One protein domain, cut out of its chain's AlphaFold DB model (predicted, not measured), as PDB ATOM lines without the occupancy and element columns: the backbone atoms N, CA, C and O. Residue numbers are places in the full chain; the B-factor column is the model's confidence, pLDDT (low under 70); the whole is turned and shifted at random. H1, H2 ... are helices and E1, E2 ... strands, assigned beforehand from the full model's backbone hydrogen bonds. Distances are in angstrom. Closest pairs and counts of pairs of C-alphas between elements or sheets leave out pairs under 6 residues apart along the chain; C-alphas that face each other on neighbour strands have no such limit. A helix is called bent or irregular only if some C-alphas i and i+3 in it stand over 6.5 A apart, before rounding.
ATOM      1  N   ARG A  15     107.263 161.881 176.331       87.00
ATOM      2  CA  ARG A  15     106.236 161.320 175.443       87.00
ATOM      3  C   ARG A  15     106.493 159.868 175.057       87.00
ATOM      4  O   ARG A  15     105.608 159.260 174.459       87.00
ATOM      5  N   THR A  16     107.651 159.297 175.393       89.94
ATOM      6  CA  THR A  16     108.076 157.962 174.944       89.94
ATOM      7  C   THR A  16     106.987 156.906 175.133       89.94
ATOM      8  O   THR A  16     106.569 156.294 174.155       89.94
ATOM      9  N   TYR A  17     106.441 156.759 176.343       91.44
ATOM     10  CA  TYR A  17     105.437 155.726 176.630       91.44
ATOM     11  C   TYR A  17     104.094 155.962 175.930       91.44
ATOM     12  O   TYR A  17     103.475 155.007 175.476       91.44
ATOM     13  N   SER A  18     103.672 157.220 175.757       90.12
ATOM     14  CA  SER A  18     102.474 157.534 174.962       90.12
ATOM     15  C   SER A  18     102.664 157.193 173.480       90.12
ATOM     16  O   SER A  18     101.774 156.631 172.849       90.12
ATOM     17  N   ILE A  19     103.853 157.467 172.926       90.50
ATOM     18  CA  ILE A  19     104.148 157.192 171.519       90.50
ATOM     19  C   ILE A  19     104.243 155.689 171.269       90.50
ATOM     20  O   ILE A  19     103.697 155.232 170.267       90.50
ATOM     21  N   ILE A  20     104.881 154.939 172.176       92.88
ATOM     22  CA  ILE A  20     104.930 153.474 172.109       92.88
ATOM     23  C   ILE A  20     103.519 152.906 172.043       92.88
ATOM     24  O   ILE A  20     103.276 152.087 171.186       92.88
ATOM     25  N   LYS A  21     102.569 153.369 172.860       90.62
ATOM     26  CA  LYS A  21     101.191 152.839 172.839       90.62
ATOM     27  C   LYS A  21     100.385 153.264 171.607       90.62
ATOM     28  O   LYS A  21      99.431 152.607 171.223       90.62
ATOM     29  N   SER A  22     100.763 154.366 170.960       89.69
ATOM     30  CA  SER A  22     100.088 154.844 169.741       89.69
ATOM     31  C   SER A  22     100.583 154.184 168.446       89.69
ATOM     32  O   SER A  22     100.092 154.513 167.366       89.69
ATOM     33  N   ARG A  23     101.613 153.332 168.516       83.94
ATOM     34  CA  ARG A  23     102.296 152.741 167.353       83.94
ATOM     35  C   ARG A  23     102.711 151.309 167.680       83.94
ATOM     36  O   ARG A  23     102.967 151.006 168.832       83.94
ATOM     37  N   ASP A  24     102.895 150.438 166.696       81.69
ATOM     38  CA  ASP A  24     103.610 149.174 166.937       81.69
ATOM     39  C   ASP A  24     105.118 149.458 167.055       81.69
ATOM     40  O   ASP A  24     105.901 149.262 166.125       81.69
ATOM     41  N   ALA A  25     105.516 150.046 168.183       89.94
ATOM     42  CA  ALA A  25     106.874 150.486 168.468       89.94
ATOM     43  C   ALA A  25     107.372 149.916 169.799       89.94
ATOM     44  O   ALA A  25     106.595 149.486 170.649       89.94
ATOM     45  N   CYS A  26     108.690 149.963 169.986       93.50
ATOM     46  CA  CYS A  26     109.342 149.573 171.228       93.50
ATOM     47  C   CYS A  26     110.368 150.617 171.661       93.50
ATOM     48  O   CYS A  26     110.909 151.368 170.846       93.50
ATOM     49  N   PHE A  27     110.669 150.625 172.953       94.44
ATOM     50  CA  PHE A  27     111.700 151.447 173.563       94.44
ATOM     51  C   PHE A  27     112.706 150.571 174.290       94.44
ATOM     52  O   PHE A  27     112.353 149.843 175.211       94.44
ATOM     53  N   ALA A  28     113.966 150.668 173.871       93.38
ATOM     54  CA  ALA A  28     115.039 149.784 174.313       93.38
ATOM     55  C   ALA A  28     115.744 150.215 175.608       93.38
ATOM     56  O   ALA A  28     116.763 149.635 175.960       93.38
ATOM     57  N   ALA A  29     115.237 151.244 176.290       93.19
ATOM     58  CA  ALA A  29     115.782 151.725 177.557       93.19
ATOM     59  C   ALA A  29     114.690 151.890 178.626       93.19
ATOM     60  O   ALA A  29     114.712 152.835 179.414       93.19
ATOM     61  N   ALA A  30     113.702 150.992 178.621       94.75
ATOM     62  CA  ALA A  30     112.641 150.984 179.618       94.75
ATOM     63  C   ALA A  30     113.145 150.377 180.941       94.75
ATOM     64  O   ALA A  30     113.931 149.427 180.900       94.75
ATOM     65  N   PRO A  31     112.683 150.853 182.113       94.38
ATOM     66  CA  PRO A  31     112.898 150.147 183.374       94.38
ATOM     67  C   PRO A  31     112.352 148.721 183.268       94.38
ATOM     68  O   PRO A  31     111.227 148.519 182.802       94.38
ATOM     69  N   TYR A  32     113.141 147.732 183.685       95.06
ATOM     70  CA  TYR A  32     112.741 146.328 183.653       95.06
ATOM     71  C   TYR A  32     111.425 146.129 184.416       95.06
ATOM     72  O   TYR A  32     111.254 146.660 185.515       95.06
ATOM     73  N   LYS A  33     110.466 145.434 183.786       93.38
ATOM     74  CA  LYS A  33     109.082 145.237 184.271       93.38
ATOM     75  C   LYS A  33     108.360 146.534 184.701       93.38
ATOM     76  O   LYS A  33     107.380 146.497 185.442       93.38
ATOM     77  N   GLY A  34     108.837 147.693 184.240       90.88
ATOM     78  CA  GLY A  34     108.290 149.001 184.581       90.88
ATOM     79  C   GLY A  34     108.395 149.365 186.064       90.88
ATOM     80  O   GLY A  34     107.527 150.085 186.542       90.88
ATOM     81  N   VAL A  35     109.409 148.875 186.793       91.75
ATOM     82  CA  VAL A  35     109.547 149.068 188.257       91.75
ATOM     83  C   VAL A  35     109.507 150.543 188.688       91.75
ATOM     84  O   VAL A  35     108.898 150.852 189.708       91.75
ATOM     85  N   ASP A  36     110.095 151.452 187.908       90.00
ATOM     86  CA  ASP A  36     110.076 152.898 188.194       90.00
ATOM     87  C   ASP A  36     108.948 153.657 187.474       90.00
ATOM     88  O   ASP A  36     108.845 154.879 187.589       90.00
ATOM     89  N   LEU A  37     108.111 152.966 186.692       91.69
ATOM     90  CA  LEU A  37     107.044 153.604 185.926       91.69
ATOM     91  C   LEU A  37     105.770 153.755 186.765       91.69
ATOM     92  O   LEU A  37     105.336 152.784 187.388       91.69
ATOM     93  N   PRO A  38     105.103 154.923 186.717       90.38
ATOM     94  CA  PRO A  38     103.742 155.032 187.222       90.38
ATOM     95  C   PRO A  38     102.788 154.156 186.389       90.38
ATOM     96  O   PRO A  38     103.075 153.821 185.232       90.38
ATOM     97  N   ALA A  39     101.661 153.765 186.993       91.00
ATOM     98  CA  ALA A  39     100.729 152.789 186.422       91.00
ATOM     99  C   ALA A  39     100.248 153.181 185.015       91.00
ATOM    100  O   ALA A  39     100.362 152.383 184.087       91.00
ATOM    101  N   ASP A  40      99.861 154.443 184.820       90.38
ATOM    102  CA  ASP A  40      99.423 155.010 183.537       90.38
ATOM    103  C   ASP A  40     100.478 154.874 182.423       90.38
ATOM    104  O   ASP A  40     100.150 154.730 181.241       90.38
ATOM    105  N   ARG A  41     101.770 154.886 182.777       91.00
ATOM    106  CA  ARG A  41     102.877 154.691 181.831       91.00
ATOM    107  C   ARG A  41     103.203 153.221 181.624       91.00
ATOM    108  O   ARG A  41     103.565 152.877 180.503       91.00
ATOM    109  N   ARG A  42     103.015 152.371 182.634       93.88
ATOM    110  CA  ARG A  42     103.288 150.927 182.578       93.88
ATOM    111  C   ARG A  42     102.201 150.121 181.865       93.88
ATOM    112  O   ARG A  42     102.525 149.180 181.152       93.88
ATOM    113  N   GLU A  43     100.933 150.466 182.060       93.94
ATOM    114  CA  GLU A  43      99.793 149.714 181.520       93.94
ATOM    115  C   GLU A  43      99.773 149.699 179.989       93.94
ATOM    116  O   GLU A  43     100.119 150.689 179.341       93.94
ATOM    117  N   GLY A  44      99.372 148.572 179.400       93.94
ATOM    118  CA  GLY A  44      99.400 148.384 177.947       93.94
ATOM    119  C   GLY A  44     100.812 148.228 177.372       93.94
ATOM    120  O   GLY A  44     101.014 148.479 176.186       93.94
ATOM    121  N   LEU A  45     101.798 147.849 178.191       96.38
ATOM    122  CA  LEU A  45     103.145 147.502 177.739       96.38
ATOM    123  C   LEU A  45     103.497 146.058 178.095       96.38
ATOM    124  O   LEU A  45     103.131 145.557 179.158       96.38
ATOM    125  N   VAL A  46     104.292 145.439 177.229       97.19
ATOM    126  CA  VAL A  46     104.960 144.156 177.463       97.19
ATOM    127  C   VAL A  46     106.476 144.380 177.502       97.19
ATOM    128  O   VAL A  46     107.004 145.196 176.742       97.19
ATOM    129  N   PHE A  47     107.172 143.700 178.416       97.62
ATOM    130  CA  PHE A  47     108.585 143.941 178.737       97.62
ATOM    131  C   PHE A  47     109.449 142.713 178.444       97.62
ATOM    132  O   PHE A  47     109.005 141.588 178.654       97.62
ATOM    133  N   SER A  48     110.684 142.937 177.997       97.88
ATOM    134  CA  SER A  48     111.698 141.889 177.853       97.88
ATOM    135  C   SER A  48     112.375 141.557 179.183       97.88
ATOM    136  O   SER A  48     112.387 142.370 180.113       97.88
ATOM    137  N   ALA A  49     113.103 140.438 179.183       97.69
ATOM    138  CA  ALA A  49     114.186 140.183 180.124       97.69
ATOM    139  C   ALA A  49     115.187 141.361 180.127       97.69
ATOM    140  O   ALA A  49     115.291 142.099 179.132       97.69
ATOM    141  N   PRO A  50     115.948 141.578 181.215       97.75
ATOM    142  CA  PRO A  50     116.846 142.719 181.299       97.75
ATOM    143  C   PRO A  50     117.981 142.594 180.280       97.75
ATOM    144  O   PRO A  50     118.602 141.539 180.125       97.75
ATOM    145  N   THR A  51     118.253 143.702 179.601       97.38
ATOM    146  CA  THR A  51     119.292 143.840 178.571       97.38
ATOM    147  C   THR A  51     120.482 144.655 179.060       97.38
ATOM    148  O   THR A  51     121.574 144.520 178.516       97.38
ATOM    149  N   PHE A  52     120.289 145.466 180.101       96.81
ATOM    150  CA  PHE A  52     121.349 146.259 180.701       96.81
ATOM    151  C   PHE A  52     121.147 146.475 182.201       96.81
ATOM    152  O   PHE A  52     120.031 146.410 182.722       96.81
ATOM    153  N   LEU A  53     122.258 146.741 182.882       96.12
ATOM    154  CA  LEU A  53     122.341 147.108 184.292       96.12
ATOM    155  C   LEU A  53     122.775 148.571 184.369       96.12
ATOM    156  O   LEU A  53     123.655 148.993 183.620       96.12
ATOM    157  N   PHE A  54     122.189 149.344 185.275       95.38
ATOM    158  CA  PHE A  54     122.589 150.725 185.505       95.38
ATOM    159  C   PHE A  54     122.579 151.070 186.991       95.38
ATOM    160  O   PHE A  54     121.825 150.512 187.787       95.38
ATOM    161  N   PHE A  55     123.404 152.044 187.357       95.69
ATOM    162  CA  PHE A  55     123.282 152.729 188.637       95.69
ATOM    163  C   PHE A  55     122.356 153.929 188.466       95.69
ATOM    164  O   PHE A  55     122.365 154.589 187.421       95.69
ATOM    165  N   TYR A  56     121.523 154.186 189.473       95.62
ATOM    166  CA  TYR A  56     120.555 155.276 189.422       95.62
ATOM    167  C   TYR A  56     121.226 156.652 189.319       95.62
ATOM    168  O   TYR A  56     122.444 156.805 189.419       95.62
ATOM    169  N   GLY A 176     117.380 147.483 183.110       96.31
ATOM    170  CA  GLY A 176     116.649 148.010 181.980       96.31
ATOM    171  C   GLY A 176     116.491 146.985 180.874       96.31
ATOM    172  O   GLY A 176     117.282 146.052 180.723       96.31
ATOM    173  N   GLY A 177     115.427 147.151 180.109       96.62
ATOM    174  CA  GLY A 177     115.017 146.241 179.059       96.62
ATOM    175  C   GLY A 177     114.290 146.970 177.945       96.62
ATOM    176  O   GLY A 177     114.322 148.199 177.820       96.62
ATOM    177  N   ILE A 178     113.619 146.174 177.130       97.06
ATOM    178  CA  ILE A 178     112.822 146.637 176.012       97.06
ATOM    179  C   ILE A 178     111.358 146.603 176.444       97.06
ATOM    180  O   ILE A 178     110.894 145.599 176.974       97.06
ATOM    181  N   ALA A 179     110.634 147.698 176.221       96.94
ATOM    182  CA  ALA A 179     109.183 147.745 176.370       96.94
ATOM    183  C   ALA A 179     108.531 147.982 175.010       96.94
ATOM    184  O   ALA A 179     108.919 148.910 174.298       96.94
ATOM    185  N   CYS A 180     107.533 147.177 174.669       96.38
ATOM    186  CA  CYS A 180     106.727 147.314 173.459       96.38
ATOM    187  C   CYS A 180     105.262 147.557 173.829       96.38
ATOM    188  O   CYS A 180     104.844 147.248 174.947       96.38
ATOM    189  N   HIS A 181     104.479 148.099 172.895       96.12
ATOM    190  CA  HIS A 181     103.022 148.127 173.034       96.12
ATOM    191  C   HIS A 181     102.484 146.701 173.196       96.12
ATOM    192  O   HIS A 181     102.934 145.787 172.503       96.12
ATOM    193  N   ASP A 182     101.539 146.503 174.110       96.12
ATOM    194  CA  ASP A 182     100.923 145.206 174.363       96.12
ATOM    195  C   ASP A 182      99.897 144.820 173.277       96.12
ATOM    196  O   ASP A 182      98.685 144.826 173.485       96.12
ATOM    197  N   THR A 183     100.406 144.498 172.089       95.62
ATOM    198  CA  THR A 183      99.659 143.944 170.950       95.62
ATOM    199  C   THR A 183     100.169 142.534 170.633       95.62
ATOM    200  O   THR A 183     101.262 142.170 171.080       95.62
ATOM    201  N   PRO A 184      99.454 141.718 169.831       95.38
ATOM    202  CA  PRO A 184      99.982 140.426 169.381       95.38
ATOM    203  C   PRO A 184     101.382 140.534 168.751       95.38
ATOM    204  O   PRO A 184     102.249 139.707 169.025       95.38
ATOM    205  N   VAL A 185     101.632 141.605 167.986       92.75
ATOM    206  CA  VAL A 185     102.945 141.898 167.389       92.75
ATOM    207  C   VAL A 185     103.981 142.237 168.461       92.75
ATOM    208  O   VAL A 185     105.083 141.694 168.436       92.75
ATOM    209  N   GLY A 186     103.642 143.098 169.426       95.12
ATOM    210  CA  GLY A 186     104.551 143.460 170.516       95.12
ATOM    211  C   GLY A 186     104.923 142.274 171.407       95.12
ATOM    212  O   GLY A 186     106.095 142.109 171.745       95.12
ATOM    213  N   ARG A 187     103.960 141.400 171.730       96.62
ATOM    214  CA  ARG A 187     104.205 140.163 172.492       96.62
ATOM    215  C   ARG A 187     105.126 139.206 171.741       96.62
ATOM    216  O   ARG A 187     106.073 138.702 172.340       96.62
ATOM    217  N   GLN A 188     104.886 138.997 170.443       95.62
ATOM    218  CA  GLN A 188     105.756 138.157 169.618       95.62
ATOM    219  C   GLN A 188     107.176 138.728 169.544       95.62
ATOM    220  O   GLN A 188     108.144 137.991 169.699       95.62
ATOM    221  N   LEU A 189     107.315 140.045 169.376       94.62
ATOM    222  CA  LEU A 189     108.621 140.693 169.315       94.62
ATOM    223  C   LEU A 189     109.399 140.546 170.632       94.62
ATOM    224  O   LEU A 189     110.592 140.257 170.604       94.62
ATOM    225  N   ILE A 190     108.736 140.698 171.783       96.56
ATOM    226  CA  ILE A 190     109.359 140.446 173.089       96.56
ATOM    227  C   ILE A 190     109.765 138.976 173.244       96.56
ATOM    228  O   ILE A 190     110.858 138.712 173.743       96.56
ATOM    229  N   ALA A 191     108.939 138.027 172.797       96.44
ATOM    230  CA  ALA A 191     109.284 136.606 172.833       96.44
ATOM    231  C   ALA A 191     110.530 136.298 171.982       96.44
ATOM    232  O   ALA A 191     111.468 135.670 172.473       96.44
ATOM    233  N   ASP A 192     110.583 136.812 170.748       95.19
ATOM    234  CA  ASP A 192     111.730 136.671 169.845       95.19
ATOM    235  C   ASP A 192     113.007 137.299 170.429       95.19
ATOM    236  O   ASP A 192     114.094 136.729 170.319       95.19
ATOM    237  N   ILE A 193     112.882 138.467 171.069       95.25
ATOM    238  CA  ILE A 193     113.981 139.125 171.783       95.25
ATOM    239  C   ILE A 193     114.468 138.231 172.927       95.25
ATOM    240  O   ILE A 193     115.657 137.920 172.993       95.25
ATOM    241  N   ASN A 194     113.573 137.791 173.815       96.88
ATOM    242  CA  ASN A 194     113.940 136.980 174.977       96.88
ATOM    243  C   ASN A 194     114.626 135.670 174.562       96.88
ATOM    244  O   ASN A 194     115.609 135.281 175.192       96.88
ATOM    245  N   ALA A 195     114.186 135.050 173.461       95.44
ATOM    246  CA  ALA A 195     114.783 133.828 172.925       95.44
ATOM    247  C   ALA A 195     116.270 133.981 172.551       95.44
ATOM    248  O   ALA A 195     117.027 133.019 172.657       95.44
ATOM    249  N   VAL A 196     116.712 135.177 172.140       94.56
ATOM    250  CA  VAL A 196     118.124 135.433 171.795       94.56
ATOM    251  C   VAL A 196     118.926 136.074 172.932       94.56
ATOM    252  O   VAL A 196     120.158 136.070 172.888       94.56
ATOM    253  N   LEU A 197     118.268 136.635 173.955       94.88
ATOM    254  CA  LEU A 197     118.942 137.425 174.989       94.88
ATOM    255  C   LEU A 197     119.892 136.612 175.871       94.88
ATOM    256  O   LEU A 197     120.909 137.160 176.297       94.88
ATOM    257  N   ASP A 198     119.622 135.335 176.151       91.19
ATOM    258  CA  ASP A 198     120.548 134.538 176.969       91.19
ATOM    259  C   ASP A 198     121.923 134.392 176.296       91.19
ATOM    260  O   ASP A 198     122.957 134.594 176.934       91.19
ATOM    261  N   THR A 199     121.947 134.167 174.980       94.88
ATOM    262  CA  THR A 199     123.193 134.134 174.208       94.88
ATOM    263  C   THR A 199     123.798 135.530 174.068       94.88
ATOM    264  O   THR A 199     124.974 135.726 174.371       94.88
ATOM    265  N   VAL A 200     123.002 136.526 173.656       95.81
ATOM    266  CA  VAL A 200     123.498 137.883 173.364       95.81
ATOM    267  C   VAL A 200     124.133 138.541 174.591       95.81
ATOM    268  O   VAL A 200     125.194 139.150 174.473       95.81
ATOM    269  N   ARG A 201     123.551 138.380 175.786       95.75
ATOM    270  CA  ARG A 201     124.072 138.990 177.026       95.75
ATOM    271  C   ARG A 201     125.415 138.402 177.474       95.75
ATOM    272  O   ARG A 201     126.098 138.997 178.308       95.75
ATOM    273  N   ARG A 202     125.821 137.254 176.927       95.25
ATOM    274  CA  ARG A 202     127.117 136.619 177.210       95.25
ATOM    275  C   ARG A 202     128.200 137.017 176.207       95.25
ATOM    276  O   ARG A 202     129.376 136.813 176.506       95.25
ATOM    277  N   LEU A 203     127.828 137.621 175.074       97.44
ATOM    278  CA  LEU A 203     128.778 138.054 174.050       97.44
ATOM    279  C   LEU A 203     129.720 139.149 174.590       97.44
ATOM    280  O   LEU A 203     129.246 140.091 175.242       97.44
ATOM    281  N   PRO A 204     131.037 139.062 174.315       96.94
ATOM    282  CA  PRO A 204     132.008 140.063 174.750       96.94
ATOM    283  C   PRO A 204     131.646 141.486 174.319       96.94
ATOM    284  O   PRO A 204     131.663 142.393 175.144       96.94
ATOM    285  N   GLU A 205     131.223 141.681 173.072       96.88
ATOM    286  CA  GLU A 205     130.924 142.997 172.497       96.88
ATOM    287  C   GLU A 205     129.696 143.635 173.162       96.88
ATOM    288  O   GLU A 205     129.631 144.852 173.369       96.88
ATOM    289  N   PHE A 206     128.717 142.809 173.546       96.44
ATOM    290  CA  PHE A 206     127.526 143.264 174.257       96.44
ATOM    291  C   PHE A 206     127.873 143.718 175.680       96.44
ATOM    292  O   PHE A 206     127.435 144.783 176.128       96.44
ATOM    293  N   ARG A 207     128.708 142.939 176.375       96.19
ATOM    294  CA  ARG A 207     129.231 143.253 177.713       96.19
ATOM    295  C   ARG A 207     130.122 144.495 177.702       96.19
ATOM    296  O   ARG A 207     129.993 145.355 178.578       96.19
ATOM    297  N   GLU A 208     130.987 144.624 176.701       95.88
ATOM    298  CA  GLU A 208     131.846 145.792 176.512       95.88
ATOM    299  C   GLU A 208     131.004 147.043 176.260       95.88
ATOM    300  O   GLU A 208     131.183 148.047 176.944       95.88
ATOM    301  N   THR A 209     130.018 146.972 175.360       95.25
ATOM    302  CA  THR A 209     129.119 148.101 175.079       95.25
ATOM    303  C   THR A 209     128.381 148.551 176.338       95.25
ATOM    304  O   THR A 209     128.347 149.743 176.643       95.25
ATOM    305  N   ASN A 210     127.831 147.606 177.102       96.06
ATOM    306  CA  ASN A 210     127.131 147.901 178.347       96.06
ATOM    307  C   ASN A 210     128.047 148.576 179.372       96.06
ATOM    308  O   ASN A 210     127.756 149.681 179.828       96.06
ATOM    309  N   SER A 211     129.184 147.957 179.696       95.31
ATOM    310  CA  SER A 211     130.105 148.512 180.694       95.31
ATOM    311  C   SER A 211     130.708 149.847 180.246       95.31
ATOM    312  O   SER A 211     130.844 150.764 181.053       95.31
ATOM    313  N   ARG A 212     130.971 150.027 178.944       94.50
ATOM    314  CA  ARG A 212     131.462 151.290 178.384       94.50
ATOM    315  C   ARG A 212     130.514 152.451 178.642       94.50
ATOM    316  O   ARG A 212     131.012 153.560 178.812       94.50
ATOM    317  N   TRP A 213     129.200 152.248 178.614       94.50
ATOM    318  CA  TRP A 213     128.228 153.339 178.751       94.50
ATOM    319  C   TRP A 213     127.624 153.450 180.149       94.50
ATOM    320  O   TRP A 213     127.355 154.562 180.596       94.50
ATOM    321  N   LEU A 214     127.412 152.328 180.834       94.69
ATOM    322  CA  LEU A 214     126.542 152.256 182.008       94.69
ATOM    323  C   LEU A 214     127.273 152.016 183.324       94.69
ATOM    324  O   LEU A 214     126.648 152.162 184.371       94.69
ATOM    325  N   MET A 215     128.562 151.672 183.291       94.00
ATOM    326  CA  MET A 215     129.367 151.442 184.489       94.00
ATOM    327  C   MET A 215     130.112 152.729 184.878       94.00
ATOM    328  O   MET A 215     131.048 153.130 184.175       94.00
ATOM    329  N   PRO A 216     129.734 153.396 185.984       91.00
ATOM    330  CA  PRO A 216     130.497 154.515 186.507       91.00
ATOM    331  C   PRO A 216     131.895 154.066 186.962       91.00
ATOM    332  O   PRO A 216     132.093 152.896 187.312       91.00
ATOM    333  N   PRO A 217     132.877 154.982 187.005       88.62
ATOM    334  CA  PRO A 217     134.188 154.704 187.576       88.62
ATOM    335  C   PRO A 217     134.072 154.156 189.004       88.62
ATOM    336  O   PRO A 217     133.214 154.583 189.773       88.62
ATOM    337  N   GLY A 218     134.931 153.197 189.355       90.50
ATOM    338  CA  GLY A 218     134.955 152.594 190.695       90.50
ATOM    339  C   GLY A 218     133.859 151.556 190.974       90.50
ATOM    340  O   GLY A 218     133.820 151.026 192.074       90.50
ATOM    341  N   GLN A 219     133.002 151.226 190.000       93.12
ATOM    342  CA  GLN A 219     131.895 150.274 190.185       93.12
ATOM    343  C   GLN A 219     132.144 148.880 189.584       93.12
ATOM    344  O   GLN A 219     131.232 148.064 189.563       93.12
ATOM    345  N   SER A 220     133.349 148.589 189.076       95.31
ATOM    346  CA  SER A 220     133.616 147.383 188.268       95.31
ATOM    347  C   SER A 220     133.238 146.071 188.962       95.31
ATOM    348  O   SER A 220     132.494 145.268 188.403       95.31
ATOM    349  N   GLU A 221     133.707 145.871 190.194       96.06
ATOM    350  CA  GLU A 221     133.446 144.648 190.957       96.06
ATOM    351  C   GLU A 221     131.944 144.447 191.196       96.06
ATOM    352  O   GLU A 221     131.379 143.416 190.823       96.06
ATOM    353  N   GLN A 222     131.272 145.469 191.739       95.94
ATOM    354  CA  GLN A 222     129.835 145.424 191.995       95.94
ATOM    355  C   GLN A 222     129.031 145.244 190.702       95.94
ATOM    356  O   GLN A 222     128.093 144.448 190.669       95.94
ATOM    357  N   TYR A 223     129.394 145.952 189.631       97.00
ATOM    358  CA  TYR A 223     128.706 145.890 188.345       97.00
ATOM    359  C   TYR A 223     128.729 144.472 187.772       97.00
ATOM    360  O   TYR A 223     127.688 143.958 187.376       97.00
ATOM    361  N   TRP A 224     129.889 143.808 187.757       97.00
ATOM    362  CA  TRP A 224     129.983 142.452 187.218       97.00
ATOM    363  C   TRP A 224     129.371 141.394 188.131       97.00
ATOM    364  O   TRP A 224     128.810 140.430 187.613       97.00
ATOM    365  N   LYS A 225     129.396 141.592 189.453       97.50
ATOM    366  CA  LYS A 225     128.640 140.746 190.382       97.50
ATOM    367  C   LYS A 225     127.139 140.813 190.084       97.50
ATOM    368  O   LYS A 225     126.517 139.790 189.824       97.50
ATOM    369  N   LEU A 226     126.573 142.021 190.025       97.81
ATOM    370  CA  LEU A 226     125.162 142.238 189.684       97.81
ATOM    371  C   LEU A 226     124.829 141.775 188.259       97.81
ATOM    372  O   LEU A 226     123.733 141.290 188.000       97.81
ATOM    373  N   TRP A 227     125.765 141.883 187.315       97.19
ATOM    374  CA  TRP A 227     125.573 141.352 185.967       97.19
ATOM    375  C   TRP A 227     125.305 139.841 185.986       97.19
ATOM    376  O   TRP A 227     124.397 139.373 185.303       97.19
ATOM    377  N   GLN A 228     126.077 139.082 186.766       96.81
ATOM    378  CA  GLN A 228     125.891 137.635 186.894       96.81
ATOM    379  C   GLN A 228     124.625 137.306 187.688       96.81
ATOM    380  O   GLN A 228     123.748 136.606 187.183       96.81
ATOM    381  N   ASP A 229     124.523 137.860 188.893       97.25
ATOM    382  CA  ASP A 229     123.507 137.467 189.868       97.25
ATOM    383  C   ASP A 229     122.119 137.986 189.500       97.25
ATOM    384  O   ASP A 229     121.113 137.362 189.825       97.25
ATOM    385  N   GLU A 230     122.053 139.134 188.818       96.94
ATOM    386  CA  GLU A 230     120.791 139.823 188.581       96.94
ATOM    387  C   GLU A 230     120.406 139.856 187.103       96.94
ATOM    388  O   GLU A 230     119.293 139.475 186.731       96.94
ATOM    389  N   LEU A 231     121.314 140.298 186.235       96.94
ATOM    390  CA  LEU A 231     120.988 140.462 184.822       96.94
ATOM    391  C   LEU A 231     120.898 139.110 184.104       96.94
ATOM    392  O   LEU A 231     119.890 138.841 183.456       96.94
ATOM    393  N   LEU A 232     121.906 138.241 184.234       96.31
ATOM    394  CA  LEU A 232     121.915 136.940 183.553       96.31
ATOM    395  C   LEU A 232     120.953 135.919 184.171       96.31
ATOM    396  O   LEU A 232     120.473 135.046 183.454       96.31
TER     397      LEU A 232
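Overview. This is residues 15 to 56 and 176 to 232 of the 236 residues of an uncharacterized protein of Alphaproteobacteria bacterium (UniProt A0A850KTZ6). A small sheet of three strands, E1, E4 and E2, has the first half of the long helix H3 packed over one face, with its residues 186 to 194, and the short helix H1 over the other face; H3 runs on past the sheet along the length of the domain to a second group, where the strand E3 and the helices H4 and H5 stand with their centres in a triangle. The short helix H2 meets H1 near one edge of the sheet. The printed part has 99 residues with five named helices and four named strands, in the order H1, E1, H2, E2, E3, E4, H3, H4, H5, and the class is mixed, helices and strands. The sheet runs E1, E4, E2, all antiparallel, and with H3 and H1 on its two faces it makes three layers. The whole is compact, with a radius of gyration of the C-alphas of 14.2 A, and only just elongated, spanning 40 by 27 by 19 A.

Along the chain. In the sheet, E1 is residues 26 to 31, 12.7 A from first to last C-alpha, E4 is residues 176 to 181, 16.3 A, and E2 is residues 45 to 47, 6.6 A. H1, residues 15 to 21, is 10.2 A long and begins at C-alpha 15, (106.236, 161.320, 175.443). H3, residues 184 to 200, is 24.0 A long and begins at C-alpha 184, (99.982, 140.426, 169.381). H2 is residues 39 to 42, 5.0 A, and E3 is residues 52 to 54, 6.7 A. H4, residues 204 to 214, is 15.2 A long. H5, residues 220 to 232, is 16.4 A long and ends at C-alpha 232, (121.915, 136.940, 183.553). H3 is irregular, with C-alphas 195 and 198 7.1 A apart, and H5 is only just irregular, with C-alphas 229 and 232 6.53 A apart.

Arrangement. E4 is the inner strand. It is antiparallel to E1 at 136 degrees, with N 27 and O 179 2.8 A apart, within hydrogen-bond range. It is antiparallel to E2 at 144 degrees, with N 180 and O 46 at 2.9 A. E1, H2 and E2 form a split strand-helix-strand unit, two strands of one sheet with a helix between them along the chain and E4 between them in the sheet, and its crossover is right-handed. H3 is on the sheet at a height of 9.1 A, over E4 and along the strands, at 8 degrees to E4 on the local plane; their closest C-alphas, of Cys 180 and Gly 186, are 5.3 A apart. H1 is on the opposite face at a height of 8.3 A, over E4 and only just over E1, with 3 of its C-alphas falling on E1. H1 and H2 only just touch, with 3 pairs of C-alphas within 8 A, the closest those of Tyr 17 and Arg 41 at 5.9 A. E3 pairs with no named strand; its closest C-alphas to H4 are those of Phe 54 and Leu 214, 5.5 A, and to H5 those of Leu 53 and Leu 231, 6.8 A. H4 and H5 are near each other, with 7 pairs of C-alphas within 10 A. H3 and H5 are close but not clearly touching, the C-alphas of Asp 198 and Leu 232 being 7.1 A apart. In H1 and H4 every O i to N i+4 pair is within hydrogen-bond range, in H3 10 of 13 and in H5 8 of 9, while H2 is too short for such a pair.

Size, cuts and confidence. The two C-alphas farthest apart, of Pro 184 and Gly 218, are 42.7 A apart. Residues 57 to 175 are not printed, and C-alphas 56 and 176 are 11.1 A apart across this cut, in the link from E3 to E4. Of the links printed whole, none is long. The mean pLDDT of the printed part is 94.4, and no printed residue is under 70.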